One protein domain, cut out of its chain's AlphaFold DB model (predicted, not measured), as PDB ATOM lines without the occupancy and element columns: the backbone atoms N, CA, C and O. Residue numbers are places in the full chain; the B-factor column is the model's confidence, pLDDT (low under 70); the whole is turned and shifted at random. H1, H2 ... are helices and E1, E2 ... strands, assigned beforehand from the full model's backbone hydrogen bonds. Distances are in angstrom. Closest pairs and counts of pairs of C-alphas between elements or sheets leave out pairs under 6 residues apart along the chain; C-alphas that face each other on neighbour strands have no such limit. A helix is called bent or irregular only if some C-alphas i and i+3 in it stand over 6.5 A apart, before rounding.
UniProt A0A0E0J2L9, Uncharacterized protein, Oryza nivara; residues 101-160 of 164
ATOM      1  N   ASN A 101     -25.931  30.567  57.931       83.69
ATOM      2  CA  ASN A 101     -25.874  30.005  56.583       83.69
ATOM      3  C   ASN A 101     -27.149  30.255  55.763       83.69
ATOM      4  O   ASN A 101     -27.067  30.407  54.550       83.69
ATOM      5  N   GLY A 102     -28.322  30.284  56.396       84.12
ATOM      6  CA  GLY A 102     -29.589  30.590  55.734       84.12
ATOM      7  C   GLY A 102     -29.674  32.052  55.299       84.12
ATOM      8  O   GLY A 102     -30.075  32.323  54.171       84.12
ATOM      9  N   ILE A 103     -29.234  32.980  56.156       86.62
ATOM     10  CA  ILE A 103     -29.163  34.409  55.814       86.62
ATOM     11  C   ILE A 103     -28.151  34.625  54.688       86.62
ATOM     12  O   ILE A 103     -28.484  35.239  53.681       86.62
ATOM     13  N   LEU A 104     -26.943  34.069  54.821       87.94
ATOM     14  CA  LEU A 104     -25.892  34.192  53.809       87.94
ATOM     15  C   LEU A 104     -26.359  33.666  52.450       87.94
ATOM     16  O   LEU A 104     -26.203  34.340  51.439       87.94
ATOM     17  N   ARG A 105     -27.006  32.495  52.423       86.62
ATOM     18  CA  ARG A 105     -27.573  31.937  51.187       86.62
ATOM     19  C   ARG A 105     -28.654  32.827  50.584       86.62
ATOM     20  O   ARG A 105     -28.714  32.928  49.365       86.62
ATOM     21  N   ALA A 106     -29.496  33.457  51.404       88.12
ATOM     22  CA  ALA A 106     -30.520  34.375  50.912       88.12
ATOM     23  C   ALA A 106     -29.895  35.608  50.244       88.12
ATOM     24  O   ALA A 106     -30.262  35.934  49.120       88.12
ATOM     25  N   ILE A 107     -28.897  36.216  50.892       90.31
ATOM     26  CA  ILE A 107     -28.177  37.381  50.363       90.31
ATOM     27  C   ILE A 107     -27.444  37.016  49.064       90.31
ATOM     28  O   ILE A 107     -27.581  37.705  48.055       90.31
ATOM     29  N   ILE A 108     -26.718  35.893  49.046       90.81
ATOM     30  CA  ILE A 108     -26.008  35.426  47.845       90.81
ATOM     31  C   ILE A 108     -26.993  35.181  46.695       90.81
ATOM     32  O   ILE A 108     -26.712  35.544  45.557       90.81
ATOM     33  N   LYS A 109     -28.170  34.613  46.975       89.31
ATOM     34  CA  LYS A 109     -29.195  34.363  45.958       89.31
ATOM     35  C   LYS A 109     -29.769  35.651  45.361       89.31
ATOM     36  O   LYS A 109     -30.095  35.668  44.177       89.31
ATOM     37  N   GLU A 110     -29.910  36.697  46.166       90.19
ATOM     38  CA  GLU A 110     -30.414  37.998  45.720       90.19
ATOM     39  C   GLU A 110     -29.394  38.737  44.845       90.19
ATOM     40  O   GLU A 110     -29.745  39.250  43.785       90.19
ATOM     41  N   HIS A 111     -28.120  38.746  45.246       89.31
ATOM     42  CA  HIS A 111     -27.069  39.464  44.518       89.31
ATOM     43  C   HIS A 111     -26.506  38.700  43.314       89.31
ATOM     44  O   HIS A 111     -26.073  39.327  42.346       89.31
ATOM     45  N   PHE A 112     -26.525  37.367  43.357       90.19
ATOM     46  CA  PHE A 112     -25.976  36.490  42.323       90.19
ATOM     47  C   PHE A 112     -27.049  35.493  41.864       90.19
ATOM     48  O   PHE A 112     -27.021  34.313  42.235       90.19
ATOM     49  N   PRO A 113     -28.040  35.944  41.075       90.25
ATOM     50  CA  PRO A 113     -29.058  35.058  40.538       90.25
ATOM     51  C   PRO A 113     -28.461  34.141  39.464       90.25
ATOM     52  O   PRO A 113     -27.691  34.571  38.605       90.25
ATOM     53  N   GLY A 114     -28.857  32.871  39.487       88.50
ATOM     54  CA  GLY A 114     -28.468  31.886  38.484       88.50
ATOM     55  C   GLY A 114     -29.492  30.761  38.382       88.50
ATOM     56  O   GLY A 114     -30.086  30.358  39.389       88.50
ATOM     57  N   THR A 115     -29.684  30.266  37.161       90.12
ATOM     58  CA  THR A 115     -30.507  29.091  36.854       90.12
ATOM     59  C   THR A 115     -29.618  28.063  36.177       90.12
ATOM     60  O   THR A 115     -28.903  28.388  35.229       90.12
ATOM     61  N   VAL A 116     -29.655  26.827  36.666       90.88
ATOM     62  CA  VAL A 116     -28.852  25.716  36.160       90.88
ATOM     63  C   VAL A 116     -29.761  24.570  35.734       90.88
ATOM     64  O   VAL A 116     -30.769  24.286  36.381       90.88
ATOM     65  N   LYS A 117     -29.375  23.867  34.667       89.19
ATOM     66  CA  LYS A 117     -29.956  22.564  34.341       89.19
ATOM     67  C   LYS A 117     -29.335  21.504  35.232       89.19
ATOM     68  O   LYS A 117     -28.246  21.012  34.946       89.19
ATOM     69  N   PHE A 118     -30.026  21.157  36.310       85.12
ATOM     70  CA  PHE A 118     -29.601  20.111  37.230       85.12
ATOM     71  C   PHE A 118     -30.580  18.938  37.152       85.12
ATOM     72  O   PHE A 118     -31.791  19.110  37.257       85.12
ATOM     73  N   ASN A 119     -30.059  17.734  36.903       85.38
ATOM     74  CA  ASN A 119     -30.861  16.511  36.783       85.38
ATOM     75  C   ASN A 119     -32.036  16.611  35.777       85.38
ATOM     76  O   ASN A 119     -33.143  16.135  36.028       85.38
ATOM     77  N   GLY A 120     -31.807  17.284  34.644       87.94
ATOM     78  CA  GLY A 120     -32.803  17.447  33.579       87.94
ATOM     79  C   GLY A 120     -33.909  18.468  33.864       87.94
ATOM     80  O   GLY A 120     -34.832  18.583  33.061       87.94
ATOM     81  N   ARG A 121     -33.830  19.217  34.973       87.25
ATOM     82  CA  ARG A 121     -34.761  20.298  35.320       87.25
ATOM     83  C   ARG A 121     -34.024  21.627  35.411       87.25
ATOM     84  O   ARG A 121     -32.867  21.669  35.823       87.25
ATOM     85  N   ASP A 122     -34.705  22.700  35.022       90.56
ATOM     86  CA  ASP A 122     -34.227  24.058  35.266       90.56
ATOM     87  C   ASP A 122     -34.506  24.409  36.730       90.56
ATOM     88  O   ASP A 122     -35.658  24.552  37.144       90.56
ATOM     89  N   GLU A 123     -33.445  24.509  37.527       89.62
ATOM     90  CA  GLU A 123     -33.521  24.840  38.946       89.62
ATOM     91  C   GLU A 123     -32.694  26.094  39.262       89.62
ATOM     92  O   GLU A 123     -31.631  26.317  38.676       89.62
ATOM     93  N   PRO A 124     -33.134  26.923  40.223       88.56
ATOM     94  CA  PRO A 124     -32.301  27.985  40.765       88.56
ATOM     95  C   PRO A 124     -31.016  27.448  41.411       88.56
ATOM     96  O   PRO A 124     -30.934  26.307  41.882       88.56
ATOM     97  N   CYS A 125     -30.017  28.315  41.544       89.25
ATOM     98  CA  CYS A 125     -28.828  28.004  42.326       89.25
ATOM     99  C   CYS A 125     -29.145  27.917  43.832       89.25
ATOM    100  O   CYS A 125     -29.187  28.917  44.541       89.25
ATOM    101  N   TRP A 126     -29.373  26.700  44.333       83.62
ATOM    102  CA  TRP A 126     -29.632  26.412  45.751       83.62
ATOM    103  C   TRP A 126     -28.382  25.971  46.520       83.62
ATOM    104  O   TRP A 126     -28.325  26.052  47.752       83.62
ATOM    105  N   SER A 127     -27.381  25.470  45.798       88.00
ATOM    106  CA  SER A 127     -26.156  24.898  46.346       88.00
ATOM    107  C   SER A 127     -24.927  25.488  45.662       88.00
ATOM    108  O   SER A 127     -25.003  25.949  44.525       88.00
ATOM    109  N   TRP A 128     -23.775  25.418  46.328       90.06
ATOM    110  CA  TRP A 128     -22.492  25.835  45.754       90.06
ATOM    111  C   TRP A 128     -22.167  25.121  44.436       90.06
ATOM    112  O   TRP A 128     -21.650  25.740  43.513       90.06
ATOM    113  N   ARG A 129     -22.567  23.849  44.298       90.62
ATOM    114  CA  ARG A 129     -22.415  23.093  43.047       90.62
ATOM    115  C   ARG A 129     -23.229  23.680  41.896       90.62
ATOM    116  O   ARG A 129     -22.789  23.617  40.759       90.62
ATOM    117  N   HIS A 130     -24.387  24.281  42.168       92.75
ATOM    118  CA  HIS A 130     -25.148  24.964  41.119       92.75
ATOM    119  C   HIS A 130     -24.406  26.220  40.647       92.75
ATOM    120  O   HIS A 130     -24.297  26.444  39.448       92.75
ATOM    121  N   TYR A 131     -23.832  26.989  41.576       92.06
ATOM    122  CA  TYR A 131     -23.027  28.171  41.254       92.06
ATOM    123  C   TYR A 131     -21.767  27.844  40.442       92.06
ATOM    124  O   TYR A 131     -21.351  28.642  39.608       92.06
ATOM    125  N   GLU A 132     -21.173  26.671  40.659       93.06
ATOM    126  CA  GLU A 132     -20.010  26.195  39.903       93.06
ATOM    127  C   GLU A 132     -20.348  25.906  38.431       93.06
ATOM    128  O   GLU A 132     -19.545  26.183  37.546       93.06
ATOM    129  N   LEU A 133     -21.550  25.384  38.174       91.50
ATOM    130  CA  LEU A 133     -22.017  24.998  36.841       91.50
ATOM    131  C   LEU A 133     -22.554  26.176  36.015       91.50
ATOM    132  O   LEU A 133     -22.634  26.079  34.790       91.50
ATOM    133  N   VAL A 134     -22.963  27.267  36.668       91.81
ATOM    134  CA  VAL A 134     -23.498  28.446  35.978       91.81
ATOM    135  C   VAL A 134     -22.347  29.307  35.449       91.81
ATOM    136  O   VAL A 134     -21.462  29.685  36.226       91.81
ATOM    137  N   PRO A 135     -22.347  29.653  34.146       90.88
ATOM    138  CA  PRO A 135     -21.363  30.574  33.600       90.88
ATOM    139  C   PRO A 135     -21.504  31.949  34.258       90.88
ATOM    140  O   PRO A 135     -22.604  32.405  34.561       90.88
ATOM    141  N   ASP A 136     -20.375  32.615  34.460       91.69
ATOM    142  CA  ASP A 136     -20.333  33.938  35.072       91.69
ATOM    143  C   ASP A 136     -21.101  35.004  34.260       91.69
ATOM    144  O   ASP A 136     -21.150  34.957  33.026       91.69
ATOM    145  N   ASN A 137     -21.662  35.985  34.975       87.06
ATOM    146  CA  ASN A 137     -22.407  37.117  34.425       87.06
ATOM    147  C   ASN A 137     -21.823  38.447  34.945       87.06
ATOM    148  O   ASN A 137     -22.370  39.039  35.882       87.06
ATOM    149  N   PRO A 138     -20.692  38.905  34.379       87.62
ATOM    150  CA  PRO A 138     -20.014  40.101  34.859       87.62
ATOM    151  C   PRO A 138     -20.794  41.368  34.489       87.62
ATOM    152  O   PRO A 138     -21.342  41.498  33.392       87.62
ATOM    153  N   LYS A 139     -20.790  42.363  35.383       87.25
ATOM    154  CA  LYS A 139     -21.236  43.726  35.048       87.25
ATOM    155  C   LYS A 139     -20.280  44.356  34.026       87.25
ATOM    156  O   LYS A 139     -19.141  43.929  33.881       87.25
ATOM    157  N   ARG A 140     -20.708  45.447  33.375       86.12
ATOM    158  CA  ARG A 140     -19.957  46.150  32.306       86.12
ATOM    159  C   ARG A 140     -18.485  46.465  32.638       86.12
ATOM    160  O   ARG A 140     -17.674  46.565  31.726       86.12
ATOM    161  N   TRP A 141     -18.156  46.639  33.916       84.56
ATOM    162  CA  TRP A 141     -16.825  47.025  34.401       84.56
ATOM    163  C   TRP A 141     -16.041  45.871  35.046       84.56
ATOM    164  O   TRP A 141     -14.945  46.090  35.550       84.56
ATOM    165  N   GLN A 142     -16.606  44.663  35.082       87.06
ATOM    166  CA  GLN A 142     -16.005  43.496  35.723       87.06
ATOM    167  C   GLN A 142     -15.339  42.594  34.679       87.06
ATOM    168  O   GLN A 142     -15.847  42.410  33.573       87.06
ATOM    169  N   GLN A 143     -14.199  42.010  35.043       88.50
ATOM    170  CA  GLN A 143     -13.563  40.966  34.238       88.50
ATOM    171  C   GLN A 143     -14.414  39.700  34.281       88.50
ATOM    172  O   GLN A 143     -15.017  39.423  35.310       88.50
ATOM    173  N   ARG A 144     -14.454  38.917  33.202       89.56
ATOM    174  CA  ARG A 144     -15.197  37.650  33.163       89.56
ATOM    175  C   ARG A 144     -14.437  36.554  33.910       89.56
ATOM    176  O   ARG A 144     -13.264  36.333  33.629       89.56
ATOM    177  N   LEU A 145     -15.116  35.863  34.819       91.12
ATOM    178  CA  LEU A 145     -14.577  34.748  35.602       91.12
ATOM    179  C   LEU A 145     -15.047  33.388  35.049       91.12
ATOM    180  O   LEU A 145     -15.959  33.343  34.217       91.12
ATOM    181  N   PRO A 146     -14.443  32.267  35.494       91.06
ATOM    182  CA  PRO A 146     -14.795  30.930  35.010       91.06
ATOM    183  C   PRO A 146     -16.243  30.519  35.306       91.06
ATOM    184  O   PRO A 146     -16.892  29.899  34.466       91.06
ATOM    185  N   SER A 147     -16.763  30.867  36.484       93.62
ATOM    186  CA  SER A 147     -18.123  30.519  36.906       93.62
ATOM    187  C   SER A 147     -18.698  31.544  37.875       93.62
ATOM    188  O   SER A 147     -17.970  32.352  38.459       93.62
ATOM    189  N   LEU A 148     -20.015  31.486  38.077       92.56
ATOM    190  CA  LEU A 148     -20.700  32.340  39.043       92.56
ATOM    191  C   LEU A 148     -20.204  32.089  40.480       92.56
ATOM    192  O   LEU A 148     -20.209  33.004  41.293       92.56
ATOM    193  N   LEU A 149     -19.719  30.880  40.789       93.56
ATOM    194  CA  LEU A 149     -19.083  30.581  42.075       93.56
ATOM    195  C   LEU A 149     -17.867  31.475  42.343       93.56
ATOM    196  O   LEU A 149     -17.793  32.082  43.407       93.56
ATOM    197  N   HIS A 150     -16.964  31.607  41.367       92.38
ATOM    198  CA  HIS A 150     -15.770  32.449  41.503       92.38
ATOM    199  C   HIS A 150     -16.148  33.919  41.721       92.38
ATOM    200  O   HIS A 150     -15.521  34.616  42.511       92.38
ATOM    201  N   ARG A 151     -17.232  34.375  41.080       91.62
ATOM    202  CA  ARG A 151     -17.783  35.716  41.300       91.62
ATOM    203  C   ARG A 151     -18.240  35.919  42.739       91.62
ATOM    204  O   ARG A 151     -17.948  36.953  43.322       91.62
ATOM    205  N   VAL A 152     -18.951  34.944  43.311       91.38
ATOM    206  CA  VAL A 152     -19.367  35.000  44.720       91.38
ATOM    207  C   VAL A 152     -18.136  35.001  45.629       91.38
ATOM    208  O   VAL A 152     -18.092  35.752  46.597       91.38
ATOM    209  N   GLU A 153     -17.116  34.202  45.324       90.00
ATOM    210  CA  GLU A 153     -15.884  34.143  46.114       90.00
ATOM    211  C   GLU A 153     -15.116  35.470  46.140       90.00
ATOM    212  O   GLU A 153     -14.705  35.915  47.215       90.00
ATOM    213  N   GLU A 154     -14.980  36.125  44.987       87.69
ATOM    214  CA  GLU A 154     -14.296  37.413  44.864       87.69
ATOM    215  C   GLU A 154     -15.149  38.584  45.360       87.69
ATOM    216  O   GLU A 154     -14.708  39.334  46.223       87.69
ATOM    217  N   ASP A 155     -16.379  38.754  44.875       88.38
ATOM    218  CA  ASP A 155     -17.154  39.968  45.160       88.38
ATOM    219  C   ASP A 155     -17.763  39.944  46.572       88.38
ATOM    220  O   ASP A 155     -17.717  40.944  47.287       88.38
ATOM    221  N   PHE A 156     -18.347  38.818  46.999       86.75
ATOM    222  CA  PHE A 156     -19.089  38.766  48.264       86.75
ATOM    223  C   PHE A 156     -18.150  38.746  49.473       86.75
ATOM    224  O   PHE A 156     -18.358  39.483  50.436       86.75
ATOM    225  N   TRP A 157     -17.099  37.922  49.445       81.00
ATOM    226  CA  TRP A 157     -16.238  37.744  50.618       81.00
ATOM    227  C   TRP A 157     -15.132  38.793  50.742       81.00
ATOM    228  O   TRP A 157     -14.667  39.022  51.858       81.00
ATOM    229  N   VAL A 158     -14.729  39.477  49.662       76.69
ATOM    230  CA  VAL A 158     -13.755  40.583  49.755       76.69
ATOM    231  C   VAL A 158     -14.336  41.769  50.523       76.69
ATOM    232  O   VAL A 158     -13.626  42.354  51.336       76.69
ATOM    233  N   CYS A 159     -15.634  42.063  50.379       64.75
ATOM    234  CA  CYS A 159     -16.304  43.109  51.161       64.75
ATOM    235  C   CYS A 159     -16.320  42.845  52.680       64.75
ATOM    236  O   CYS A 159     -16.561  43.772  53.451       64.75
ATOM    237  N   HIS A 160     -16.066  41.608  53.120       62.56
ATOM    238  CA  HIS A 160     -16.145  41.201  54.525       62.56
ATOM    239  C   HIS A 160     -14.797  40.804  55.145       62.56
ATOM    240  O   HIS A 160     -14.759  40.401  56.308       62.56
TER     241      HIS A 160
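AT A GLANCE: This is residues 101 to 160 of the 164 residues of an uncharacterized protein of Oryza nivara (UniProt A0A0E0J2L9). What does the model look like on first sight? A small two-stranded hairpin, E1 and E2, makes one end of the domain, and the short helix H2 sits near E1 between that hairpin and the longer helix H3. H1 comes near H3 at a wide angle, and a long loop, residues 134 to 147, links H2 to H3. What is it built of? The printed part has 60 residues, with three named helices and two named strands in the order H1 E1 E2 H2 H3, the sheet E1 - E2 being antiparallel and the class mixed, helices and strands. It is compact, with a radius of gyration of the C-alphas of 11.5 A and spans of 33 by 26 by 15 A.

HOW THE PARTS SIT: How do the strands pair? E1, residues 115 to 118, and E2, residues 121 to 124, form a hairpin and are antiparallel at 139 degrees. N 116 and O 123 are within hydrogen-bond range at 2.9 A, as are N 121 and O 118 at 3.1 A. Where do the helices stand? The closest C-alphas of E1 and H2, residues 128 to 133, are those of Val 116 and His 130, 6.2 A apart. H2 and H3, residues 148 to 158, touch, with the C-alphas of Tyr 131 and Leu 149 closest at 4.7 A, and run opposite ways at a steep tilt of 50 degrees. H1, residues 101 to 111, is close to H3 but not clearly touching, with the C-alphas of Ile 108 and Val 152 closest at 7.4 A, and the two are only just about perpendicular at 72 degrees. What stays apart, and how do the helix backbones run? H1 is apart from E2 and H2, and H3 is apart from E1 and E2. Every O i to N i+4 pair is within hydrogen-bond range in H1 and H2, and 6 of 7 in H3.

IN THESE COORDINATES: Where are the strands? E1 runs from C-alpha 115 at (-30.507, 29.091, 36.854) over 9.0 A, and E2 over 9.7 A. Where are the helices? H1 begins at C-alpha 101 at (-25.874, 30.005, 56.583) and is 15.4 A long, and H2 is 9.0 A long. H3 is 15.2 A long and ends at C-alpha 158 at (-13.755, 40.583, 49.755); it is neither bent nor irregular, but only just: C-alphas 154 and 157 are 6.1 A apart.

THE WHOLE: How large is it? The two C-alphas farthest apart are those of Gly 120 and His 160, at 35.8 A. Which links are long? The link from H2 to H3 is long, with 14 residues, and the other three are tight; the printed part has no cut. Where is confidence low? The mean pLDDT of the printed part is 88.0, and residues 159 to 160 are under 70.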